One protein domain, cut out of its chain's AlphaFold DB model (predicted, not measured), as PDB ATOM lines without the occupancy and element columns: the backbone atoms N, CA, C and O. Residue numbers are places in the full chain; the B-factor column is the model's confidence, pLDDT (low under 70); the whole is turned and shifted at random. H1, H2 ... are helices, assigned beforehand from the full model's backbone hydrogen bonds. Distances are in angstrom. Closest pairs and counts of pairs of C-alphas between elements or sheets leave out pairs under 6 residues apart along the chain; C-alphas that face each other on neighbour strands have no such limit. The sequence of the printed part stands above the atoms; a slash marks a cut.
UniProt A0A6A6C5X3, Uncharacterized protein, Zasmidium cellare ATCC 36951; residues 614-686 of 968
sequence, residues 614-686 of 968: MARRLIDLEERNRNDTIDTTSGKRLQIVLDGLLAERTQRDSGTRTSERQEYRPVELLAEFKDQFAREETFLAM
ATOM      1  N   MET A 614     292.734 530.964 392.709       78.06
ATOM      2  CA  MET A 614     291.795 530.628 393.777       78.06
ATOM      3  C   MET A 614     290.356 530.497 393.255       78.06
ATOM      4  O   MET A 614     289.707 529.472 393.475       78.06
ATOM      5  N   ALA A 615     289.850 531.493 392.530       67.44
ATOM      6  CA  ALA A 615     288.498 531.476 391.983       67.44
ATOM      7  C   ALA A 615     288.332 530.379 390.926       67.44
ATOM      8  O   ALA A 615     287.308 529.694 390.918       67.44
ATOM      9  N   ARG A 616     289.354 530.143 390.093       72.94
ATOM     10  CA  ARG A 616     289.372 529.031 389.133       72.94
ATOM     11  C   ARG A 616     289.187 527.690 389.833       72.94
ATOM     12  O   ARG A 616     288.309 526.915 389.463       72.94
ATOM     13  N   ARG A 617     289.959 527.432 390.891       77.50
ATOM     14  CA  ARG A 617     289.844 526.196 391.676       77.50
ATOM     15  C   ARG A 617     288.510 526.080 392.401       77.50
ATOM     16  O   ARG A 617     287.975 524.977 392.474       77.50
ATOM     17  N   LEU A 618     287.970 527.186 392.914       72.56
ATOM     18  CA  LEU A 618     286.648 527.201 393.542       72.56
ATOM     19  C   LEU A 618     285.558 526.818 392.539       72.56
ATOM     20  O   LEU A 618     284.745 525.953 392.848       72.56
ATOM     21  N   ILE A 619     285.574 527.384 391.330       68.94
ATOM     22  CA  ILE A 619     284.608 527.050 390.274       68.94
ATOM     23  C   ILE A 619     284.785 525.607 389.806       68.94
ATOM     24  O   ILE A 619     283.804 524.871 389.748       68.94
ATOM     25  N   ASP A 620     286.019 525.163 389.543       71.88
ATOM     26  CA  ASP A 620     286.307 523.772 389.176       71.88
ATOM     27  C   ASP A 620     285.766 522.798 390.234       71.88
ATOM     28  O   ASP A 620     285.245 521.726 389.911       71.88
ATOM     29  N   LEU A 621     285.899 523.158 391.512       76.38
ATOM     30  CA  LEU A 621     285.392 522.374 392.627       76.38
ATOM     31  C   LEU A 621     283.860 522.418 392.697       76.38
ATOM     32  O   LEU A 621     283.237 521.379 392.890       76.38
ATOM     33  N   GLU A 622     283.239 523.579 392.486       70.44
ATOM     34  CA  GLU A 622     281.781 523.715 392.405       70.44
ATOM     35  C   GLU A 622     281.181 522.914 391.252       70.44
ATOM     36  O   GLU A 622     280.175 522.238 391.443       70.44
ATOM     37  N   GLU A 623     281.789 522.941 390.070       71.38
ATOM     38  CA  GLU A 623     281.328 522.159 388.924       71.38
ATOM     39  C   GLU A 623     281.460 520.655 389.179       71.38
ATOM     40  O   GLU A 623     280.561 519.887 388.827       71.38
ATOM     41  N   ARG A 624     282.542 520.215 389.834       77.19
ATOM     42  CA  ARG A 624     282.677 518.818 390.278       77.19
ATOM     43  C   ARG A 624     281.587 518.457 391.284       77.19
ATOM     44  O   ARG A 624     280.910 517.455 391.092       77.19
ATOM     45  N   ASN A 625     281.335 519.315 392.269       76.00
ATOM     46  CA  ASN A 625     280.314 519.098 393.296       76.00
ATOM     47  C   ASN A 625     278.875 519.251 392.790       76.00
ATOM     48  O   ASN A 625     277.960 518.751 393.420       76.00
ATOM     49  N   ARG A 626     278.619 519.928 391.664       75.00
ATOM     50  CA  ARG A 626     277.295 519.875 391.015       75.00
ATOM     51  C   ARG A 626     277.039 518.515 390.373       75.00
ATOM     52  O   ARG A 626     275.889 518.109 390.239       75.00
ATOM     53  N   ASN A 627     278.105 517.837 389.954       75.88
ATOM     54  CA  ASN A 627     278.034 516.520 389.333       75.88
ATOM     55  C   ASN A 627     278.090 515.380 390.363       75.88
ATOM     56  O   ASN A 627     277.519 514.316 390.122       75.88
ATOM     57  N   ASP A 628     278.749 515.603 391.500       67.88
ATOM     58  CA  ASP A 628     278.828 514.673 392.622       67.88
ATOM     59  C   ASP A 628     277.752 515.025 393.664       67.88
ATOM     60  O   ASP A 628     277.629 516.168 394.067       67.88
ATOM     61  N   THR A 629     276.973 514.070 394.176       65.75
ATOM     62  CA  THR A 629     275.910 514.324 395.185       65.75
ATOM     63  C   THR A 629     276.430 514.745 396.573       65.75
ATOM     64  O   THR A 629     275.733 514.586 397.572       65.75
ATOM     65  N   ILE A 630     277.675 515.212 396.672       63.66
ATOM     66  CA  ILE A 630     278.323 515.585 397.926       63.66
ATOM     67  C   ILE A 630     278.111 517.083 398.138       63.66
ATOM     68  O   ILE A 630     278.804 517.916 397.551       63.66
ATOM     69  N   ASP A 631     277.166 517.416 399.013       62.12
ATOM     70  CA  ASP A 631     276.963 518.789 399.461       62.12
ATOM     71  C   ASP A 631     278.143 519.215 400.348       62.12
ATOM     72  O   ASP A 631     278.270 518.824 401.512       62.12
ATOM     73  N   THR A 632     279.079 519.957 399.761       73.56
ATOM     74  CA  THR A 632     280.194 520.557 400.494       73.56
ATOM     75  C   THR A 632     279.860 522.002 400.836       73.56
ATOM     76  O   THR A 632     279.499 522.821 399.979       73.56
ATOM     77  N   THR A 633     280.029 522.342 402.113       76.31
ATOM     78  CA  THR A 633     279.886 523.717 402.597       76.31
ATOM     79  C   THR A 633     280.890 524.647 401.903       76.31
ATOM     80  O   THR A 633     281.916 524.205 401.378       76.31
ATOM     81  N   SER A 634     280.584 525.947 401.877       70.06
ATOM     82  CA  SER A 634     281.446 526.993 401.301       70.06
ATOM     83  C   SER A 634     282.846 526.972 401.914       70.06
ATOM     84  O   SER A 634     283.826 526.899 401.179       70.06
ATOM     85  N   GLY A 635     282.944 526.918 403.242       77.56
ATOM     86  CA  GLY A 635     284.227 526.884 403.935       77.56
ATOM     87  C   GLY A 635     285.054 525.644 403.631       77.56
ATOM     88  O   GLY A 635     286.251 525.764 403.405       77.56
ATOM     89  N   LYS A 636     284.431 524.464 403.498       83.75
ATOM     90  CA  LYS A 636     285.160 523.247 403.104       83.75
ATOM     91  C   LYS A 636     285.716 523.368 401.691       83.75
ATOM     92  O   LYS A 636     286.822 522.907 401.428       83.75
ATOM     93  N   ARG A 637     284.971 524.003 400.780       82.81
ATOM     94  CA  ARG A 637     285.466 524.298 399.429       82.81
ATOM     95  C   ARG A 637     286.658 525.248 399.476       82.81
ATOM     96  O   ARG A 637     287.673 524.950 398.855       82.81
ATOM     97  N   LEU A 638     286.551 526.334 400.241       82.19
ATOM     98  CA  LEU A 638     287.636 527.293 400.431       82.19
ATOM     99  C   LEU A 638     288.889 526.619 401.006       82.19
ATOM    100  O   LEU A 638     289.961 526.747 400.424       82.19
ATOM    101  N   GLN A 639     288.740 525.829 402.070       87.25
ATOM    102  CA  GLN A 639     289.830 525.076 402.691       87.25
ATOM    103  C   GLN A 639     290.526 524.145 401.688       87.25
ATOM    104  O   GLN A 639     291.740 524.203 401.551       87.25
ATOM    105  N   ILE A 640     289.769 523.346 400.923       86.81
ATOM    106  CA  ILE A 640     290.331 522.434 399.909       86.81
ATOM    107  C   ILE A 640     291.142 523.196 398.853       86.81
ATOM    108  O   ILE A 640     292.186 522.719 398.402       86.81
ATOM    109  N   VAL A 641     290.648 524.358 398.423       86.25
ATOM    110  CA  VAL A 641     291.334 525.184 397.426       86.25
ATOM    111  C   VAL A 641     292.635 525.751 397.987       86.25
ATOM    112  O   VAL A 641     293.670 525.635 397.327       86.25
ATOM    113  N   LEU A 642     292.592 526.308 399.198       88.31
ATOM    114  CA  LEU A 642     293.754 526.896 399.860       88.31
ATOM    115  C   LEU A 642     294.806 525.837 400.218       88.31
ATOM    116  O   LEU A 642     295.983 526.056 399.944       88.31
ATOM    117  N   ASP A 643     294.399 524.656 400.697       88.81
ATOM    118  CA  ASP A 643     295.294 523.508 400.919       88.81
ATOM    119  C   ASP A 643     296.074 523.167 399.641       88.81
ATOM    120  O   ASP A 643     297.284 522.935 399.663       88.81
ATOM    121  N   GLY A 644     295.374 523.127 398.502       87.50
ATOM    122  CA  GLY A 644     295.982 522.812 397.213       87.50
ATOM    123  C   GLY A 644     296.960 523.887 396.742       87.50
ATOM    124  O   GLY A 644     298.010 523.557 396.193       87.50
ATOM    125  N   LEU A 645     296.623 525.161 396.947       87.12
ATOM    126  CA  LEU A 645     297.487 526.295 396.609       87.12
ATOM    127  C   LEU A 645     298.765 526.292 397.453       87.12
ATOM    128  O   LEU A 645     299.872 526.361 396.913       87.12
ATOM    129  N   LEU A 646     298.612 526.123 398.764       88.94
ATOM    130  CA  LEU A 646     299.719 526.130 399.708       88.94
ATOM    131  C   LEU A 646     300.628 524.904 399.535       88.94
ATOM    132  O   LEU A 646     301.854 525.028 399.581       88.94
ATOM    133  N   ALA A 647     300.060 523.732 399.229       88.00
ATOM    134  CA  ALA A 647     300.835 522.543 398.882       88.00
ATOM    135  C   ALA A 647     301.672 522.735 397.617       88.00
ATOM    136  O   ALA A 647     302.826 522.314 397.570       88.00
ATOM    137  N   GLU A 648     301.132 523.396 396.597       88.44
ATOM    138  CA  GLU A 648     301.890 523.676 395.380       88.44
ATOM    139  C   GLU A 648     303.007 524.683 395.599       88.44
ATOM    140  O   GLU A 648     304.096 524.501 395.056       88.44
ATOM    141  N   ARG A 649     302.762 525.721 396.402       87.38
ATOM    142  CA  ARG A 649     303.793 526.677 396.808       87.38
ATOM    143  C   ARG A 649     304.922 525.972 397.559       87.38
ATOM    144  O   ARG A 649     306.069 526.039 397.135       87.38
ATOM    145  N   THR A 650     304.575 525.180 398.569       86.44
ATOM    146  CA  THR A 650     305.539 524.400 399.360       86.44
ATOM    147  C   THR A 650     306.341 523.427 398.489       86.44
ATOM    148  O   THR A 650     307.547 523.270 398.675       86.44
ATOM    149  N   GLN A 651     305.715 522.800 397.486       86.44
ATOM    150  CA  GLN A 651     306.416 521.939 396.525       86.44
ATOM    151  C   GLN A 651     307.371 522.714 395.606       86.44
ATOM    152  O   GLN A 651     308.438 522.194 395.279       86.44
ATOM    153  N   ARG A 652     307.008 523.930 395.175       87.25
ATOM    154  CA  ARG A 652     307.895 524.790 394.372       87.25
ATOM    155  C   ARG A 652     309.107 525.241 395.179       87.25
ATOM    156  O   ARG A 652     310.211 525.201 394.647       87.25
ATOM    157  N   ASP A 653     308.898 525.598 396.441       87.12
ATOM    158  CA  ASP A 653     309.950 526.127 397.311       87.12
ATOM    159  C   ASP A 653     310.907 525.023 397.794       87.12
ATOM    160  O   ASP A 653     312.116 525.231 397.863       87.12
ATOM    161  N   SER A 654     310.391 523.823 398.083       86.19
ATOM    162  CA  SER A 654     311.208 522.694 398.560       86.19
ATOM    163  C   SER A 654     311.833 521.847 397.446       86.19
ATOM    164  O   SER A 654     312.801 521.129 397.692       86.19
ATOM    165  N   GLY A 655     311.283 521.875 396.227       86.06
ATOM    166  CA  GLY A 655     311.712 521.018 395.115       86.06
ATOM    167  C   GLY A 655     311.374 519.526 395.283       86.06
ATOM    168  O   GLY A 655     311.581 518.738 394.356       86.06
ATOM    169  N   THR A 656     310.818 519.116 396.428       79.00
ATOM    170  CA  THR A 656     310.473 517.727 396.748       79.00
ATOM    171  C   THR A 656     308.962 517.517 396.695       79.00
ATOM    172  O   THR A 656     308.188 518.149 397.407       79.00
ATOM    173  N   ARG A 657     308.514 516.557 395.877       73.69
ATOM    174  CA  ARG A 657     307.120 516.095 395.896       73.69
ATOM    175  C   ARG A 657     306.896 515.175 397.090       73.69
ATOM    176  O   ARG A 657     307.203 513.987 397.017       73.69
ATOM    177  N   THR A 658     306.325 515.702 398.163       70.31
ATOM    178  CA  THR A 658     305.748 514.874 399.223       70.31
ATOM    179  C   THR A 658     304.410 514.310 398.735       70.31
ATOM    180  O   THR A 658     303.552 515.027 398.224       70.31
ATOM    181  N   SER A 659     304.239 512.987 398.819       70.50
ATOM    182  CA  SER A 659     302.959 512.324 398.514       70.50
ATOM    183  C   SER A 659     301.975 512.372 399.683       70.50
ATOM    184  O   SER A 659     300.827 511.954 399.540       70.50
ATOM    185  N   GLU A 660     302.437 512.814 400.849       75.94
ATOM    186  CA  GLU A 660     301.641 512.880 402.064       75.94
ATOM    187  C   GLU A 660     300.846 514.185 402.083       75.94
ATOM    188  O   GLU A 660     301.382 515.262 401.818       75.94
ATOM    189  N   ARG A 661     299.537 514.071 402.330       76.50
ATOM    190  CA  ARG A 661     298.649 515.228 402.407       76.50
ATOM    191  C   ARG A 661     298.996 515.987 403.682       76.50
ATOM    192  O   ARG A 661     298.693 515.518 404.771       76.50
ATOM    193  N   GLN A 662     299.653 517.127 403.522       80.94
ATOM    194  CA  GLN A 662     299.930 518.038 404.619       80.94
ATOM    195  C   GLN A 662     298.616 518.696 405.057       80.94
ATOM    196  O   GLN A 662     297.856 519.176 404.215       80.94
ATOM    197  N   GLU A 663     298.331 518.652 406.357       83.31
ATOM    198  CA  GLU A 663     297.259 519.435 406.971       83.31
ATOM    199  C   GLU A 663     297.829 520.802 407.344       83.31
ATOM    200  O   GLU A 663     298.885 520.886 407.977       83.31
ATOM    201  N   TYR A 664     297.150 521.859 406.912       90.75
ATOM    202  CA  TYR A 664     297.545 523.238 407.174       90.75
ATOM    203  C   TYR A 664     296.646 523.855 408.234       90.75
ATOM    204  O   TYR A 664     295.446 523.571 408.301       90.75
ATOM    205  N   ARG A 665     297.231 524.729 409.052       91.44
ATOM    206  CA  ARG A 665     296.503 525.441 410.103       91.44
ATOM    207  C   ARG A 665     295.613 526.530 409.494       91.44
ATOM    208  O   ARG A 665     295.989 527.125 408.480       91.44
ATOM    209  N   PRO A 666     294.485 526.892 410.130       92.50
ATOM    210  CA  PRO A 666     293.600 527.950 409.639       92.50
ATOM    211  C   PRO A 666     294.314 529.284 409.375       92.50
ATOM    212  O   PRO A 666     294.036 529.937 408.372       92.50
ATOM    213  N   VAL A 667     295.269 529.670 410.227       94.06
ATOM    214  CA  VAL A 667     296.049 530.907 410.055       94.06
ATOM    215  C   VAL A 667     296.969 530.863 408.827       94.06
ATOM    216  O   VAL A 667     297.141 531.876 408.154       94.06
ATOM    217  N   GLU A 668     297.513 529.691 408.486       94.38
ATOM    218  CA  GLU A 668     298.360 529.496 407.301       94.38
ATOM    219  C   GLU A 668     297.518 529.576 406.026       94.38
ATOM    220  O   GLU A 668     297.892 530.249 405.066       94.38
ATOM    221  N   LEU A 669     296.336 528.957 406.048       93.31
ATOM    222  CA  LEU A 669     295.368 529.048 404.958       93.31
ATOM    223  C   LEU A 669     294.857 530.479 404.772       93.31
ATOM    224  O   LEU A 669     294.737 530.945 403.642       93.31
ATOM    225  N   LEU A 670     294.604 531.201 405.865       92.75
ATOM    226  CA  LEU A 670     294.219 532.608 405.818       92.75
ATOM    227  C   LEU A 670     295.349 533.490 405.269       92.75
ATOM    228  O   LEU A 670     295.082 534.413 404.504       92.75
ATOM    229  N   ALA A 671     296.605 533.213 405.624       93.31
ATOM    230  CA  ALA A 671     297.753 533.924 405.067       93.31
ATOM    231  C   ALA A 671     297.875 533.701 403.551       93.31
ATOM    232  O   ALA A 671     298.062 534.663 402.806       93.31
ATOM    233  N   GLU A 672     297.692 532.462 403.085       92.94
ATOM    234  CA  GLU A 672     297.665 532.154 401.652       92.94
ATOM    235  C   GLU A 672     296.475 532.835 400.957       92.94
ATOM    236  O   GLU A 672     296.648 533.425 399.895       92.94
ATOM    237  N   PHE A 673     295.290 532.847 401.578       90.69
ATOM    238  CA  PHE A 673     294.134 533.590 401.068       90.69
ATOM    239  C   PHE A 673     294.457 535.078 400.894       90.69
ATOM    240  O   PHE A 673     294.224 535.628 399.821       90.69
ATOM    241  N   LYS A 674     295.029 535.723 401.919       91.38
ATOM    242  CA  LYS A 674     295.413 537.144 401.893       91.38
ATOM    243  C   LYS A 674     296.425 537.443 400.783       91.38
ATOM    244  O   LYS A 674     296.265 538.436 400.080       91.38
ATOM    245  N   ASP A 675     297.436 536.593 400.596       89.00
ATOM    246  CA  ASP A 675     298.450 536.752 399.540       89.00
ATOM    247  C   ASP A 675     297.842 536.603 398.135       89.00
ATOM    248  O   ASP A 675     298.075 537.441 397.261       89.00
ATOM    249  N   GLN A 676     297.004 535.585 397.915       85.12
ATOM    250  CA  GLN A 676     296.309 535.408 396.635       85.12
ATOM    251  C   GLN A 676     295.360 536.576 396.357       85.12
ATOM    252  O   GLN A 676     295.398 537.171 395.280       85.12
ATOM    253  N   PHE A 677     294.578 536.975 397.356       83.25
ATOM    254  CA  PHE A 677     293.629 538.070 397.233       83.25
ATOM    255  C   PHE A 677     294.316 539.416 396.969       83.25
ATOM    256  O   PHE A 677     293.851 540.177 396.127       83.25
ATOM    257  N   ALA A 678     295.455 539.703 397.612       83.75
ATOM    258  CA  ALA A 678     296.229 540.928 397.367       83.75
ATOM    259  C   ALA A 678     296.645 541.056 395.896       83.75
ATOM    260  O   ALA A 678     296.607 542.141 395.309       83.75
ATOM    261  N   ARG A 679     297.032 539.932 395.283       78.19
ATOM    262  CA  ARG A 679     297.414 539.881 393.866       78.19
ATOM    263  C   ARG A 679     296.210 540.113 392.962       78.19
ATOM    264  O   ARG A 679     296.342 540.778 391.942       78.19
ATOM    265  N   GLU A 680     295.055 539.577 393.338       75.56
ATOM    266  CA  GLU A 680     293.810 539.652 392.567       75.56
ATOM    267  C   GLU A 680     293.139 541.026 392.648       75.56
ATOM    268  O   GLU A 680     292.614 541.524 391.652       75.56
ATOM    269  N   GLU A 681     293.194 541.669 393.810       73.31
ATOM    270  CA  GLU A 681     292.560 542.961 394.070       73.31
ATOM    271  C   GLU A 681     293.017 544.049 393.094       73.31
ATOM    272  O   GLU A 681     292.204 544.852 392.637       73.31
ATOM    273  N   THR A 682     294.293 544.029 392.700       68.00
ATOM    274  CA  THR A 682     294.840 544.980 391.720       68.00
ATOM    275  C   THR A 682     294.066 544.933 390.396       68.00
ATOM    276  O   THR A 682     293.828 545.970 389.778       68.00
ATOM    277  N   PHE A 683     293.620 543.743 389.984       67.31
ATOM    278  CA  PHE A 683     292.839 543.545 388.763       67.31
ATOM    279  C   PHE A 683     291.367 543.901 388.950       67.31
ATOM    280  O   PHE A 683     290.762 544.491 388.061       67.31
ATOM    281  N   LEU A 684     290.797 543.577 390.111       65.88
ATOM    282  CA  LEU A 684     289.397 543.865 390.439       65.88
ATOM    283  C   LEU A 684     289.130 545.361 390.639       65.88
ATOM    284  O   LEU A 684     288.009 545.836 390.457       65.88
ATOM    285  N   ALA A 685     290.167 546.112 390.997       64.94
ATOM    286  CA  ALA A 685     290.116 547.559 391.075       64.94
ATOM    287  C   ALA A 685     290.178 548.243 389.700       64.94
ATOM    288  O   ALA A 685     289.810 549.414 389.590       64.94
ATOM    289  N   MET A 686     290.633 547.544 388.656       69.88
ATOM    290  CA  MET A 686     290.666 548.086 387.304       69.88
ATOM    291  C   MET A 686     289.262 548.114 386.704       69.88
ATOM    292  O   MET A 686     288.550 547.112 386.736       69.88
TER     293      MET A 686
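What this domain is: This is residues 614 to 686 of the 968 residues of an uncharacterized protein of Zasmidium cellare ATCC 36951 (UniProt A0A6A6C5X3). The long helix H2 is the middle piece: H3 crosses it at nearly a right angle and H1 packs slantwise on its first half, while residues 651 to 656 and 681 to 686 stick out. The printed part has 73 residues, with three named helices in the order H1, H2, H3 and no named strand, class all helix. It is only just loose, close to compact, with a radius of gyration of the C-alphas of 13.6 A, spanning 39 by 36 by 20 A.

Where its parts are: Find C-alpha 634 at (281.446, 526.993, 401.301), where H2, residues 634 to 654, begins; it runs 30.2 A to C-alpha 654 at (311.208, 522.694, 398.560). H1, residues 614 to 627, spans 20.2 A, and H3, residues 666 to 684, 25.3 A.

How they stand to each other: Look at Leu 642 and Leu 669, the closest C-alphas of H2 and H3, 5.8 A apart: the helices touch, about perpendicular at 89 degrees, through residues 639 to 646 of H2 and 669 to 673 of H3 alone. H1 touches H2 residues 637 to 645 alone, closest at C-alphas 617 and 641, 6.0 A, opposite ways at a steep tilt of 52 degrees. H1 and H3 are close but not clearly touching, their closest C-alphas, 614 and 676, 7.2 A apart. H3 has a kink of 31 degrees near residue 678. Every O i to N i+4 pair is within hydrogen-bond range in H1 and H2, and 13 of 15 in H3.

The domain as a whole: C-alphas 660 and 686 are farthest apart, 39.7 A. The printed part has no cut; the link H2 to H3, 11 residues, is long. The pLDDT is under 70 at residues 615, 619, 628 to 631 and 682 to 686.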